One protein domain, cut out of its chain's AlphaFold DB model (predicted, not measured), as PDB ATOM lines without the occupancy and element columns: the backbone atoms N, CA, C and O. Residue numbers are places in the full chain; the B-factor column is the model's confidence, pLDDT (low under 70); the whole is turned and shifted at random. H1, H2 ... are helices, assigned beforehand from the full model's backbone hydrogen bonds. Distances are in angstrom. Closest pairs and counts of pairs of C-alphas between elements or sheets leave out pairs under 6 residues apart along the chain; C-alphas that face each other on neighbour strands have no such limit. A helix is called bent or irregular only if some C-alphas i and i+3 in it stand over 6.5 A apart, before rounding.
ATOM      1  N   PRO A 221     -52.407  46.299 209.082       88.62
ATOM      2  CA  PRO A 221     -53.699  46.976 208.939       88.62
ATOM      3  C   PRO A 221     -53.753  48.035 207.831       88.62
ATOM      4  O   PRO A 221     -54.841  48.388 207.390       88.62
ATOM      5  N   HIS A 222     -52.603  48.554 207.390       90.19
ATOM      6  CA  HIS A 222     -52.527  49.594 206.360       90.19
ATOM      7  C   HIS A 222     -51.837  49.110 205.079       90.19
ATOM      8  O   HIS A 222     -51.554  49.918 204.193       90.19
ATOM      9  N   LEU A 223     -51.552  47.808 204.961       92.12
ATOM     10  CA  LEU A 223     -50.763  47.284 203.851       92.12
ATOM     11  C   LEU A 223     -51.474  47.471 202.503       92.12
ATOM     12  O   LEU A 223     -50.821  47.844 201.531       92.12
ATOM     13  N   GLY A 224     -52.799  47.300 202.436       92.25
ATOM     14  CA  GLY A 224     -53.556  47.562 201.206       92.25
ATOM     15  C   GLY A 224     -53.506  49.032 200.781       92.25
ATOM     16  O   GLY A 224     -53.353  49.324 199.594       92.25
ATOM     17  N   THR A 225     -53.518  49.973 201.732       91.25
ATOM     18  CA  THR A 225     -53.261  51.393 201.439       91.25
ATOM     19  C   THR A 225     -51.851  51.592 200.893       91.25
ATOM     20  O   THR A 225     -51.692  52.250 199.870       91.25
ATOM     21  N   SER A 226     -50.827  50.991 201.506       93.44
ATOM     22  CA  SER A 226     -49.452  51.068 200.999       93.44
ATOM     23  C   SER A 226     -49.320  50.515 199.571       93.44
ATOM     24  O   SER A 226     -48.650  51.138 198.753       93.44
ATOM     25  N   PHE A 227     -50.008  49.418 199.231       94.31
ATOM     26  CA  PHE A 227     -50.055  48.888 197.859       94.31
ATOM     27  C   PHE A 227     -50.745  49.823 196.873       94.31
ATOM     28  O   PHE A 227     -50.287  49.965 195.740       94.31
ATOM     29  N   ARG A 228     -51.836  50.470 197.294       92.81
ATOM     30  CA  ARG A 228     -52.521  51.478 196.479       92.81
ATOM     31  C   ARG A 228     -51.589  52.647 196.160       92.81
ATOM     32  O   ARG A 228     -51.538  53.089 195.021       92.81
ATOM     33  N   LEU A 229     -50.848  53.131 197.155       91.25
ATOM     34  CA  LEU A 229     -49.913  54.248 196.989       91.25
ATOM     35  C   LEU A 229     -48.720  53.869 196.108       91.25
ATOM     36  O   LEU A 229     -48.324  54.673 195.273       91.25
ATOM     37  N   LEU A 230     -48.204  52.639 196.234       93.31
ATOM     38  CA  LEU A 230     -47.167  52.120 195.339       93.31
ATOM     39  C   LEU A 230     -47.631  52.150 193.874       93.31
ATOM     40  O   LEU A 230     -46.885  52.604 193.011       93.31
ATOM     41  N   ALA A 231     -48.871  51.723 193.600       92.69
ATOM     42  CA  ALA A 231     -49.453  51.773 192.256       92.69
ATOM     43  C   ALA A 231     -49.567  53.210 191.729       92.69
ATOM     44  O   ALA A 231     -49.147  53.494 190.609       92.69
ATOM     45  N   LEU A 232     -50.091  54.129 192.552       90.00
ATOM     46  CA  LEU A 232     -50.219  55.541 192.185       90.00
ATOM     47  C   LEU A 232     -48.852  56.169 191.898       90.00
ATOM     48  O   LEU A 232     -48.697  56.858 190.897       90.00
ATOM     49  N   GLN A 233     -47.838  55.906 192.721       89.75
ATOM     50  CA  GLN A 233     -46.495  56.427 192.480       89.75
ATOM     51  C   GLN A 233     -45.868  55.831 191.212       89.75
ATOM     52  O   GLN A 233     -45.236  56.561 190.454       89.75
ATOM     53  N   ALA A 234     -46.082  54.542 190.933       89.81
ATOM     54  CA  ALA A 234     -45.619  53.916 189.696       89.81
ATOM     55  C   ALA A 234     -46.277  54.532 188.446       89.81
ATOM     56  O   ALA A 234     -45.614  54.704 187.425       89.81
ATOM     57  N   GLN A 235     -47.560  54.892 188.535       88.38
ATOM     58  CA  GLN A 235     -48.328  55.465 187.429       88.38
ATOM     59  C   GLN A 235     -48.065  56.967 187.226       88.38
ATOM     60  O   GLN A 235     -47.954  57.426 186.092       88.38
ATOM     61  N   PHE A 236     -47.972  57.738 188.311       85.75
ATOM     62  CA  PHE A 236     -47.929  59.207 188.275       85.75
ATOM     63  C   PHE A 236     -46.545  59.797 188.598       85.75
ATOM     64  O   PHE A 236     -46.346  61.008 188.487       85.75
ATOM     65  N   LYS A 237     -45.560  58.955 188.946       85.31
ATOM     66  CA  LYS A 237     -44.138  59.301 189.110       85.31
ATOM     67  C   LYS A 237     -43.939  60.574 189.954       85.31
ATOM     68  O   LYS A 237     -44.446  60.672 191.073       85.31
ATOM     69  N   PHE A 238     -43.230  61.556 189.393       75.69
ATOM     70  CA  PHE A 238     -42.841  62.806 190.048       75.69
ATOM     71  C   PHE A 238     -44.021  63.704 190.439       75.69
ATOM     72  O   PHE A 238     -43.851  64.599 191.264       75.69
ATOM     73  N   VAL A 239     -45.206  63.498 189.847       76.12
ATOM     74  CA  VAL A 239     -46.416  64.230 190.244       76.12
ATOM     75  C   VAL A 239     -46.846  63.789 191.640       76.12
ATOM     76  O   VAL A 239     -47.237  64.616 192.457       76.12
ATOM     77  N   PHE A 240     -46.733  62.490 191.924       78.56
ATOM     78  CA  PHE A 240     -47.172  61.903 193.183       78.56
ATOM     79  C   PHE A 240     -46.134  62.043 194.300       78.56
ATOM     80  O   PHE A 240     -46.483  62.378 195.431       78.56
ATOM     81  N   SER A 241     -44.863  61.778 193.993       79.62
ATOM     82  CA  SER A 241     -43.763  61.838 194.955       79.62
ATOM     83  C   SER A 241     -42.499  62.365 194.291       79.62
ATOM     84  O   SER A 241     -42.188  62.012 193.158       79.62
ATOM     85  N   ASN A 242     -41.734  63.176 195.014       76.94
ATOM     86  CA  ASN A 242     -40.402  63.611 194.597       76.94
ATOM     87  C   ASN A 242     -39.342  62.498 194.715       76.94
ATOM     88  O   ASN A 242     -38.213  62.692 194.264       76.94
ATOM     89  N   GLU A 243     -39.689  61.362 195.318       81.06
ATOM     90  CA  GLU A 243     -38.838  60.180 195.419       81.06
ATOM     91  C   GLU A 243     -39.148  59.194 194.284       81.06
ATOM     92  O   GLU A 243     -40.306  58.877 193.999       81.06
ATOM     93  N   SER A 244     -38.103  58.686 193.632       85.12
ATOM     94  CA  SER A 244     -38.236  57.631 192.625       85.12
ATOM     95  C   SER A 244     -38.382  56.269 193.293       85.12
ATOM     96  O   SER A 244     -37.678  55.971 194.257       85.12
ATOM     97  N   LEU A 245     -39.254  55.424 192.742       89.75
ATOM     98  CA  LEU A 245     -39.334  54.027 193.152       89.75
ATOM     99  C   LEU A 245     -38.088  53.275 192.690       89.75
ATOM    100  O   LEU A 245     -37.615  53.438 191.567       89.75
ATOM    101  N   THR A 246     -37.579  52.417 193.559       90.75
ATOM    102  CA  THR A 246     -36.445  51.543 193.276       90.75
ATOM    103  C   THR A 246     -36.904  50.098 193.128       90.75
ATOM    104  O   THR A 246     -37.961  49.703 193.620       90.75
ATOM    105  N   GLU A 247     -36.069  49.262 192.509       92.56
ATOM    106  CA  GLU A 247     -36.289  47.812 192.459       92.56
ATOM    107  C   GLU A 247     -36.527  47.222 193.864       92.56
ATOM    108  O   GLU A 247     -37.411  46.387 194.070       92.56
ATOM    109  N   GLN A 248     -35.774  47.713 194.854       90.50
ATOM    110  CA  GLN A 248     -35.855  47.246 196.233       90.50
ATOM    111  C   GLN A 248     -37.212  47.549 196.876       90.50
ATOM    112  O   GLN A 248     -37.657  46.764 197.715       90.50
ATOM    113  N   ASP A 249     -37.888  48.631 196.483       91.81
ATOM    114  CA  ASP A 249     -39.225  48.947 196.989       91.81
ATOM    115  C   ASP A 249     -40.214  47.860 196.575       91.81
ATOM    116  O   ASP A 249     -40.873  47.266 197.430       91.81
ATOM    117  N   TYR A 250     -40.238  47.489 195.294       94.88
ATOM    118  CA  TYR A 250     -41.087  46.399 194.809       94.88
ATOM    119  C   TYR A 250     -40.762  45.063 195.487       94.88
ATOM    120  O   TYR A 250     -41.676  44.352 195.912       94.88
ATOM    121  N   LEU A 251     -39.476  44.737 195.645       93.44
ATOM    122  CA  LEU A 251     -39.046  43.522 196.344       93.44
ATOM    123  C   LEU A 251     -39.504  43.510 197.810       93.44
ATOM    124  O   LEU A 251     -39.975  42.481 198.288       93.44
ATOM    125  N   ASN A 252     -39.439  44.645 198.513       92.44
ATOM    126  CA  ASN A 252     -39.934  44.756 199.888       92.44
ATOM    127  C   ASN A 252     -41.436  44.445 199.969       92.44
ATOM    128  O   ASN A 252     -41.869  43.714 200.860       92.44
ATOM    129  N   PHE A 253     -42.233  44.970 199.036       94.50
ATOM    130  CA  PHE A 253     -43.674  44.718 198.985       94.50
ATOM    131  C   PHE A 253     -44.012  43.261 198.646       94.50
ATOM    132  O   PHE A 253     -44.868  42.665 199.303       94.50
ATOM    133  N   ILE A 254     -43.314  42.665 197.675       94.62
ATOM    134  CA  ILE A 254     -43.449  41.241 197.337       94.62
ATOM    135  C   ILE A 254     -43.137  40.376 198.559       94.62
ATOM    136  O   ILE A 254     -43.929  39.508 198.922       94.62
ATOM    137  N   ASP A 255     -42.025  40.656 199.240       91.00
ATOM    138  CA  ASP A 255     -41.613  39.927 200.435       91.00
ATOM    139  C   ASP A 255     -42.683  39.994 201.530       91.00
ATOM    140  O   ASP A 255     -43.018  38.967 202.128       91.00
ATOM    141  N   MET A 256     -43.245  41.183 201.780       92.50
ATOM    142  CA  MET A 256     -44.315  41.368 202.762       92.50
ATOM    143  C   MET A 256     -45.574  40.564 202.424       92.50
ATOM    144  O   MET A 256     -46.178  40.012 203.343       92.50
ATOM    145  N   LEU A 257     -45.958  40.451 201.148       91.94
ATOM    146  CA  LEU A 257     -47.096  39.614 200.748       91.94
ATOM    147  C   LEU A 257     -46.785  38.131 200.896       91.94
ATOM    148  O   LEU A 257     -47.566  37.405 201.499       91.94
ATOM    149  N   GLU A 258     -45.657  37.664 200.371       90.00
ATOM    150  CA  GLU A 258     -45.345  36.234 200.332       90.00
ATOM    151  C   GLU A 258     -45.118  35.646 201.725       90.00
ATOM    152  O   GLU A 258     -45.575  34.545 202.021       90.00
ATOM    153  N   VAL A 259     -44.425  36.387 202.592       86.19
ATOM    154  CA  VAL A 259     -44.080  35.924 203.943       86.19
ATOM    155  C   VAL A 259     -45.163  36.292 204.953       86.19
ATOM    156  O   VAL A 259     -45.397  35.539 205.896       86.19
ATOM    157  N   GLY A 260     -45.824  37.439 204.769       81.50
ATOM    158  CA  GLY A 260     -46.837  37.948 205.692       81.50
ATOM    159  C   GLY A 260     -48.223  37.335 205.512       81.50
ATOM    160  O   GLY A 260     -49.029  37.437 206.430       81.50
ATOM    161  N   LYS A 261     -48.508  36.670 204.379       82.88
ATOM    162  CA  LYS A 261     -49.839  36.108 204.072       82.88
ATOM    163  C   LYS A 261     -50.408  35.218 205.174       82.88
ATOM    164  O   LYS A 261     -51.608  35.248 205.407       82.88
ATOM    165  N   GLY A 262     -49.562  34.442 205.854       81.88
ATOM    166  CA  GLY A 262     -49.993  33.546 206.931       81.88
ATOM    167  C   GLY A 262     -50.500  34.254 208.192       81.88
ATOM    168  O   GLY A 262     -51.196  33.628 208.982       81.88
ATOM    169  N   ASP A 263     -50.178  35.537 208.374       83.50
ATOM    170  CA  ASP A 263     -50.612  36.326 209.536       83.50
ATOM    171  C   ASP A 263     -51.841  37.194 209.235       83.50
ATOM    172  O   ASP A 263     -52.348  37.873 210.130       83.50
ATOM    173  N   MET A 264     -52.279  37.234 207.972       89.06
ATOM    174  CA  MET A 264     -53.358  38.108 207.530       89.06
ATOM    175  C   MET A 264     -54.711  37.485 207.850       89.06
ATOM    176  O   MET A 264     -54.998  36.355 207.458       89.06
ATOM    177  N   ASP A 265     -55.566  38.248 208.526       88.81
ATOM    178  CA  ASP A 265     -56.981  37.903 208.641       88.81
ATOM    179  C   ASP A 265     -57.738  38.197 207.328       88.81
ATOM    180  O   ASP A 265     -57.213  38.816 206.394       88.81
ATOM    181  N   VAL A 266     -58.993  37.744 207.247       87.06
ATOM    182  CA  VAL A 266     -59.844  37.913 206.057       87.06
ATOM    183  C   VAL A 266     -60.028  39.390 205.695       87.06
ATOM    184  O   VAL A 266     -59.996  39.742 204.516       87.06
ATOM    185  N   LEU A 267     -60.157  40.275 206.688       88.44
ATOM    186  CA  LEU A 267     -60.333  41.712 206.459       88.44
ATOM    187  C   LEU A 267     -59.058  42.352 205.898       88.44
ATOM    188  O   LEU A 267     -59.133  43.206 205.016       88.44
ATOM    189  N   GLN A 268     -57.887  41.929 206.369       89.94
ATOM    190  CA  GLN A 268     -56.590  42.388 205.875       89.94
ATOM    191  C   GLN A 268     -56.334  41.901 204.447       89.94
ATOM    192  O   GLN A 268     -55.917  42.694 203.600       89.94
ATOM    193  N   MET A 269     -56.644  40.636 204.147       90.19
ATOM    194  CA  MET A 269     -56.571  40.112 202.778       90.19
ATOM    195  C   MET A 269     -57.522  40.861 201.842       90.19
ATOM    196  O   MET A 269     -57.112  41.271 200.757       90.19
ATOM    197  N   ALA A 270     -58.760  41.115 202.279       89.19
ATOM    198  CA  ALA A 270     -59.723  41.904 201.518       89.19
ATOM    199  C   ALA A 270     -59.228  43.345 201.295       89.19
ATOM    200  O   ALA A 270     -59.302  43.860 200.183       89.19
ATOM    201  N   ASN A 271     -58.652  43.991 202.315       90.00
ATOM    202  CA  ASN A 271     -58.080  45.332 202.182       90.00
ATOM    203  C   ASN A 271     -56.972  45.378 201.117       90.00
ATOM    204  O   ASN A 271     -56.970  46.270 200.270       90.00
ATOM    205  N   ILE A 272     -56.072  44.391 201.098       92.38
ATOM    206  CA  ILE A 272     -55.037  44.275 200.061       92.38
ATOM    207  C   ILE A 272     -55.668  44.031 198.688       92.38
ATOM    208  O   ILE A 272     -55.310  44.720 197.732       92.38
ATOM    209  N   ALA A 273     -56.642  43.125 198.583       91.31
ATOM    210  CA  ALA A 273     -57.355  42.832 197.340       91.31
ATOM    211  C   ALA A 273     -57.986  44.093 196.717       91.31
ATOM    212  O   ALA A 273     -57.853  44.321 195.513       91.31
ATOM    213  N   THR A 274     -58.581  44.980 197.529       90.25
ATOM    214  CA  THR A 274     -59.168  46.244 197.030       90.25
ATOM    215  C   THR A 274     -58.152  47.195 196.394       90.25
ATOM    216  O   THR A 274     -58.527  48.025 195.564       90.25
ATOM    217  N   SER A 275     -56.859  47.072 196.720       91.38
ATOM    218  CA  SER A 275     -55.812  47.858 196.054       91.38
ATOM    219  C   SER A 275     -55.638  47.472 194.581       91.38
ATOM    220  O   SER A 275     -55.173  48.294 193.790       91.38
ATOM    221  N   GLY A 276     -56.075  46.266 194.191       88.56
ATOM    222  CA  GLY A 276     -55.948  45.723 192.841       88.56
ATOM    223  C   GLY A 276     -56.580  46.588 191.752       88.56
ATOM    224  O   GLY A 276     -56.052  46.634 190.645       88.56
ATOM    225  N   ILE A 277     -57.630  47.350 192.075       88.62
ATOM    226  CA  ILE A 277     -58.284  48.274 191.134       88.62
ATOM    227  C   ILE A 277     -57.284  49.296 190.582       88.62
ATOM    228  O   ILE A 277     -57.253  49.553 189.382       88.62
ATOM    229  N   VAL A 278     -56.428  49.851 191.446       88.94
ATOM    230  CA  VAL A 278     -55.411  50.835 191.035       88.94
ATOM    231  C   VAL A 278     -54.261  50.162 190.289       88.94
ATOM    232  O   VAL A 278     -53.602  50.787 189.472       88.94
ATOM    233  N   TRP A 279     -54.085  48.857 190.487       91.38
ATOM    234  CA  TRP A 279     -53.222  48.012 189.671       91.38
ATOM    235  C   TRP A 279     -53.887  47.532 188.366       91.38
ATOM    236  O   TRP A 279     -53.344  46.660 187.693       91.38
ATOM    237  N   GLY A 280     -55.040  48.090 187.984       88.50
ATOM    238  CA  GLY A 280     -55.739  47.760 186.739       88.50
ATOM    239  C   GLY A 280     -56.496  46.430 186.779       88.50
ATOM    240  O   GLY A 280     -57.083  46.030 185.775       88.50
ATOM    241  N   ILE A 281     -56.515  45.746 187.926       89.88
ATOM    242  CA  ILE A 281     -57.243  44.494 188.116       89.88
ATOM    243  C   ILE A 281     -58.729  44.831 188.233       89.88
ATOM    244  O   ILE A 281     -59.171  45.501 189.163       89.88
ATOM    245  N   THR A 282     -59.497  44.347 187.266       87.00
ATOM    246  CA  THR A 282     -60.951  44.527 187.163       87.00
ATOM    247  C   THR A 282     -61.637  43.187 186.938       87.00
ATOM    248  O   THR A 282     -60.980  42.197 186.623       87.00
ATOM    249  N   ASP A 283     -62.964  43.186 186.991       83.25
ATOM    250  CA  ASP A 283     -63.869  42.041 186.816       83.25
ATOM    251  C   ASP A 283     -63.674  41.306 185.472       83.25
ATOM    252  O   ASP A 283     -64.115  40.172 185.287       83.25
ATOM    253  N   ARG A 284     -63.006  41.960 184.512       82.94
ATOM    254  CA  ARG A 284     -62.662  41.404 183.197       82.94
ATOM    255  C   ARG A 284     -61.450  40.472 183.232       82.94
ATOM    256  O   ARG A 284     -61.259  39.718 182.287       82.94
ATOM    257  N   HIS A 285     -60.640  40.526 184.286       87.31
ATOM    258  CA  HIS A 285     -59.423  39.729 184.425       87.31
ATOM    259  C   HIS A 285     -59.737  38.445 185.197       87.31
ATOM    260  O   HIS A 285     -59.577  38.372 186.419       87.31
ATOM    261  N   GLN A 286     -60.237  37.443 184.471       84.62
ATOM    262  CA  GLN A 286     -60.684  36.168 185.044       84.62
ATOM    263  C   GLN A 286     -59.578  35.108 185.063       84.62
ATOM    264  O   GLN A 286     -59.707  34.100 185.755       84.62
ATOM    265  N   THR A 287     -58.484  35.326 184.331       88.56
ATOM    266  CA  THR A 287     -57.347  34.406 184.264       88.56
ATOM    267  C   THR A 287     -56.038  35.077 184.672       88.56
ATOM    268  O   THR A 287     -55.879  36.297 184.601       88.56
ATOM    269  N   GLN A 288     -55.055  34.255 185.050       90.19
ATOM    270  CA  GLN A 288     -53.688  34.716 185.294       90.19
ATOM    271  C   GLN A 288     -53.104  35.426 184.062       90.19
ATOM    272  O   GLN A 288     -52.408  36.430 184.198       90.19
ATOM    273  N   GLU A 289     -53.403  34.922 182.863       90.56
ATOM    274  CA  GLU A 289     -52.932  35.503 181.608       90.56
ATOM    275  C   GLU A 289     -53.494  36.914 181.385       90.56
ATOM    276  O   GLU A 289     -52.745  37.803 180.982       90.56
ATOM    277  N   ASP A 290     -54.763  37.152 181.730       89.56
ATOM    278  CA  ASP A 290     -55.364  38.487 181.649       89.56
ATOM    279  C   ASP A 290     -54.609  39.483 182.538       89.56
ATOM    280  O   ASP A 290     -54.259  40.577 182.096       89.56
ATOM    281  N   VAL A 291     -54.297  39.097 183.778       90.31
ATOM    282  CA  VAL A 291     -53.575  39.956 184.735       90.31
ATOM    283  C   VAL A 291     -52.137  40.231 184.282       90.31
ATOM    284  O   VAL A 291     -51.628  41.345 184.449       90.31
ATOM    285  N   CYS A 292     -51.478  39.239 183.675       90.75
ATOM    286  CA  CYS A 292     -50.136  39.388 183.108       90.75
ATOM    287  C   CYS A 292     -50.087  40.413 181.969       90.75
ATOM    288  O   CYS A 292     -49.066  41.071 181.794       90.75
ATOM    289  N   ARG A 293     -51.182  40.570 181.214       90.19
ATOM    290  CA  ARG A 293     -51.272  41.511 180.087       90.19
ATOM    291  C   ARG A 293     -51.503  42.962 180.508       90.19
ATOM    292  O   ARG A 293     -51.395  43.847 179.663       90.19
ATOM    293  N   ILE A 294     -51.808  43.227 181.781       89.00
ATOM    294  CA  ILE A 294     -51.921  44.603 182.279       89.00
ATOM    295  C   ILE A 294     -50.556  45.294 182.115       89.00
ATOM    296  O   ILE A 294     -49.510  44.742 182.457       89.00
ATOM    297  N   SER A 295     -50.545  46.513 181.597       86.31
ATOM    298  CA  SER A 295     -49.337  47.319 181.429       86.31
ATOM    299  C   SER A 295     -49.725  48.787 181.357       86.31
ATOM    300  O   SER A 295     -50.851  49.117 180.984       86.31
ATOM    301  N   TRP A 296     -48.777  49.657 181.681       83.12
ATOM    302  CA  TRP A 296     -48.884  51.102 181.488       83.12
ATOM    303  C   TRP A 296     -47.734  51.579 180.608       83.12
ATOM    304  O   TRP A 296     -46.705  50.904 180.506       83.12
ATOM    305  N   ASP A 297     -47.899  52.748 180.000       75.81
ATOM    306  CA  ASP A 297     -46.816  53.390 179.265       75.81
ATOM    307  C   ASP A 297     -45.681  53.785 180.223       75.81
ATOM    308  O   ASP A 297     -45.916  54.199 181.359       75.81
ATOM    309  N   GLU A 298     -44.436  53.637 179.761       80.25
ATOM    310  CA  GLU A 298     -43.220  53.980 180.517       80.25
ATOM    311  C   GLU A 298     -43.085  53.293 181.891       80.25
ATOM    312  O   GLU A 298     -42.527  53.868 182.836       80.25
ATOM    313  N   GLN A 299     -43.607  52.072 182.006       82.31
ATOM    314  CA  GLN A 299     -43.564  51.279 183.225       82.31
ATOM    315  C   GLN A 299     -42.130  50.868 183.591       82.31
ATOM    316  O   GLN A 299     -41.444  50.177 182.837       82.31
ATOM    317  N   GLU A 300     -41.703  51.229 184.798       88.31
ATOM    318  CA  GLU A 300     -40.446  50.750 185.377       88.31
ATOM    319  C   GLU A 300     -40.653  49.398 186.074       88.31
ATOM    320  O   GLU A 300     -41.661  49.182 186.748       88.31
ATOM    321  N   PHE A 301     -39.683  48.489 185.951       93.12
ATOM    322  CA  PHE A 301     -39.711  47.157 186.580       93.12
ATOM    323  C   PHE A 301     -40.989  46.337 186.268       93.12
ATOM    324  O   PHE A 301     -41.671  45.875 187.193       93.12
ATOM    325  N   PRO A 302     -41.338  46.134 184.980       93.50
ATOM    326  CA  PRO A 302     -42.601  45.508 184.575       93.50
ATOM    327  C   PRO A 302     -42.810  44.116 185.187       93.50
ATOM    328  O   PRO A 302     -43.901  43.834 185.681       93.50
ATOM    329  N   ASP A 303     -41.758  43.297 185.266       94.94
ATOM    330  CA  ASP A 303     -41.820  41.943 185.834       94.94
ATOM    331  C   ASP A 303     -42.187  41.948 187.329       94.94
ATOM    332  O   ASP A 303     -42.968  41.116 187.800       94.94
ATOM    333  N   LEU A 304     -41.661  42.909 188.098       96.19
ATOM    334  CA  LEU A 304     -41.954  43.026 189.531       96.19
ATOM    335  C   LEU A 304     -43.371  43.547 189.768       96.19
ATOM    336  O   LEU A 304     -44.088  43.030 190.627       96.19
ATOM    337  N   GLN A 305     -43.808  44.525 188.974       95.06
ATOM    338  CA  GLN A 305     -45.185  45.014 189.020       95.06
ATOM    339  C   GLN A 305     -46.192  43.929 188.612       95.06
ATOM    340  O   GLN A 305     -47.234  43.784 189.254       95.06
ATOM    341  N   GLN A 306     -45.878  43.130 187.590       95.06
ATOM    342  CA  GLN A 306     -46.673  41.967 187.197       95.06
ATOM    343  C   GLN A 306     -46.765  40.955 188.344       95.06
ATOM    344  O   GLN A 306     -47.855  40.476 188.659       95.06
ATOM    345  N   ARG A 307     -45.647  40.654 189.016       96.06
ATOM    346  CA  ARG A 307     -45.645  39.747 190.171       96.06
ATOM    347  C   ARG A 307     -46.529  40.258 191.309       96.06
ATOM    348  O   ARG A 307     -47.294  39.475 191.865       96.06
ATOM    349  N   ILE A 308     -46.481  41.552 191.621       95.75
ATOM    350  CA  ILE A 308     -47.377  42.164 192.618       95.75
ATOM    351  C   ILE A 308     -48.841  42.011 192.203       95.75
ATOM    352  O   ILE A 308     -49.654  41.563 193.012       95.75
ATOM    353  N   ARG A 309     -49.176  42.310 190.942       95.38
ATOM    354  CA  ARG A 309     -50.536  42.146 190.406       95.38
ATOM    355  C   ARG A 309     -51.063  40.727 190.583       95.38
ATOM    356  O   ARG A 309     -52.181  40.543 191.056       95.38
ATOM    357  N   LEU A 310     -50.244  39.731 190.259       94.44
ATOM    358  CA  LEU A 310     -50.590  38.322 190.429       94.44
ATOM    359  C   LEU A 310     -50.824  37.943 191.895       94.44
ATOM    360  O   LEU A 310     -51.787  37.240 192.199       94.44
ATOM    361  N   LEU A 311     -49.976  38.426 192.808       93.94
ATOM    362  CA  LEU A 311     -50.131  38.172 194.241       93.94
ATOM    363  C   LEU A 311     -51.413  38.804 194.800       93.94
ATOM    364  O   LEU A 311     -52.113  38.154 195.574       93.94
ATOM    365  N   ILE A 312     -51.737  40.036 194.394       93.88
ATOM    366  CA  ILE A 312     -52.980  40.718 194.788       93.88
ATOM    367  C   ILE A 312     -54.198  39.966 194.235       93.88
ATOM    368  O   ILE A 312     -55.147  39.712 194.974       93.88
ATOM    369  N   TRP A 313     -54.163  39.555 192.964       91.88
ATOM    370  CA  TRP A 313     -55.263  38.824 192.329       91.88
ATOM    371  C   TRP A 313     -55.547  37.465 192.995       91.88
ATOM    372  O   TRP A 313     -56.706  37.149 193.262       91.88
ATOM    373  N   ASP A 314     -54.513  36.691 193.357       88.94
ATOM    374  CA  ASP A 314     -54.680  35.424 194.099       88.94
ATOM    375  C   ASP A 314     -55.339  35.632 195.476       88.94
ATOM    376  O   ASP A 314     -56.068  34.763 195.963       88.94
ATOM    377  N   MET A 315     -55.111  36.784 196.117       85.31
ATOM    378  CA  MET A 315     -55.781  37.130 197.376       85.31
ATOM    379  C   MET A 315     -57.261  37.466 197.167       85.31
ATOM    380  O   MET A 315     -58.089  37.039 197.971       85.31
ATOM    381  N   SER A 316     -57.608  38.150 196.070       77.50
ATOM    382  CA  SER A 316     -59.000  38.452 195.715       77.50
ATOM    383  C   SER A 316     -59.838  37.187 195.516       77.50
ATOM    384  O   SER A 316     -60.961  37.120 196.003       77.50
ATOM    385  N   GLY A 317     -59.288  36.159 194.856       70.69
ATOM    386  CA  GLY A 317     -59.996  34.890 194.644       70.69
ATOM    387  C   GLY A 317     -60.284  34.129 195.944       70.69
ATOM    388  O   GLY A 317     -61.360  33.560 196.101       70.69
ATOM    389  N   LYS A 318     -59.349  34.155 196.902       60.34
ATOM    390  CA  LYS A 318     -59.456  33.427 198.181       60.34
ATOM    391  C   LYS A 318     -60.360  34.110 199.204       60.34
ATOM    392  O   LYS A 318     -61.026  33.410 199.966       60.34
ATOM    393  N   ALA A 319     -60.407  35.444 199.215       57.88
ATOM    394  CA  ALA A 319     -61.295  36.196 200.099       57.88
ATOM    395  C   ALA A 319     -62.775  35.870 199.821       57.88
ATOM    396  O   ALA A 319     -63.543  35.661 200.757       57.88
ATOM    397  N   THR A 320     -63.151  35.737 198.544       57.25
ATOM    398  CA  THR A 320     -64.515  35.378 198.128       57.25
ATOM    399  C   THR A 320     -64.899  33.967 198.584       57.25
ATOM    400  O   THR A 320     -65.966  33.777 199.154       57.25
ATOM    401  N   THR A 321     -64.004  32.983 198.438       57.09
ATOM    402  CA  THR A 321     -64.281  31.588 198.834       57.09
ATOM    403  C   THR A 321     -64.372  31.397 200.356       57.09
ATOM    404  O   THR A 321     -65.103  30.529 200.831       57.09
ATOM    405  N   GLN A 322     -63.635  32.189 201.144       54.28
ATOM    406  CA  GLN A 322     -63.696  32.126 202.613       54.28
ATOM    407  C   GLN A 322     -64.947  32.804 203.183       54.28
ATOM    408  O   GLN A 322     -65.554  32.266 204.100       54.28
ATOM    409  N   LEU A 323     -65.387  33.925 202.603       53.19
ATOM    410  CA  LEU A 323     -66.638  34.588 202.996       53.19
ATOM    411  C   LEU A 323     -67.885  33.750 202.668       53.19
ATOM    412  O   LEU A 323     -68.881  33.839 203.373       53.19
ATOM    413  N   GLU A 324     -67.828  32.916 201.629       52.75
ATOM    414  CA  GLU A 324     -68.908  31.984 201.273       52.75
ATOM    415  C   GLU A 324     -68.932  30.705 202.136       52.75
ATOM    416  O   GLU A 324     -69.876  29.921 202.036       52.75
ATOM    417  N   SER A 325     -67.911  30.470 202.970       48.53
ATOM    418  CA  SER A 325     -67.782  29.260 203.801       48.53
ATOM    419  C   SER A 325     -67.900  29.496 205.313       48.53
ATOM    420  O   SER A 325     -67.882  28.520 206.068       48.53
TER     421      SER A 325
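What this domain is: This is residues 221 to 325 of the 327 residues of the protein "JmjC domain-containing protein" of Aspergillus flavus (UniProt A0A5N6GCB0). The long helix H5 runs through the core with H2 side by side with it, while H3 crosses H5 on another side and the first part of H1 packs on H3. The short helix H4 packs on H5, away from H1 and H2. The printed part has 105 residues with five named helices in the order H1 to H5 and no named strand, so the class is all helix. It is compact, with a radius of gyration of the C-alphas of 13.5 A, yet elongated, spanning 44 by 28 by 20 A.

How they stand to each other: The hub is H5, residues 302 to 323, touching three helices. With residues 304 to 311 alone it touches H2, residues 247 to 263, at a shallow tilt of 19 degrees, the same way; the closest C-alphas, of Ile 254 and Ile 308, are 6.2 A apart. H3, residues 266 to 277, touches H5 at a steep tilt of 45 degrees, opposite ways, closest at the C-alphas of Ala 273 and Ser 316, 5.0 A. H1, residues 221 to 239, touches H3 with residues 221 to 228 alone, the C-alphas of Gly 224 and Ile 272 being closest at 3.8 A. H4, residues 288 to 292, touches H5, closest at the C-alphas of Cys 292 and Gln 306, 5.9 A; it is apart from H1, H2 and H3. Every O i to N i+4 pair is within hydrogen-bond range in H4, against 12 of 15 in H1, 11 of 13 in H2, 5 of 8 in H3 and 16 of 18 in H5.

Where its parts are: H5 is 32.2 A long and ends at C-alpha 323 (-66.638, 34.588, 202.996). H1, 26.5 A, begins at C-alpha 221 (-53.699, 46.976, 208.939), has a kink of 62 degrees near residue 233 and is irregular, C-alphas 235 and 238 being 9.5 A apart. H2, 25.1 A, is irregular too, with C-alphas 259 and 262 7.0 A apart. H3 measures 18.2 A and H4 6.3 A.

The domain as a whole: The two C-alphas farthest apart, of Asn 242 and Ser 325, are 44.9 A apart. The printed part has no cut; the link from H2 to H3 is tight, and the others are short. Mean pLDDT of the printed part is 86.2, with residues 318 to 325 under 70.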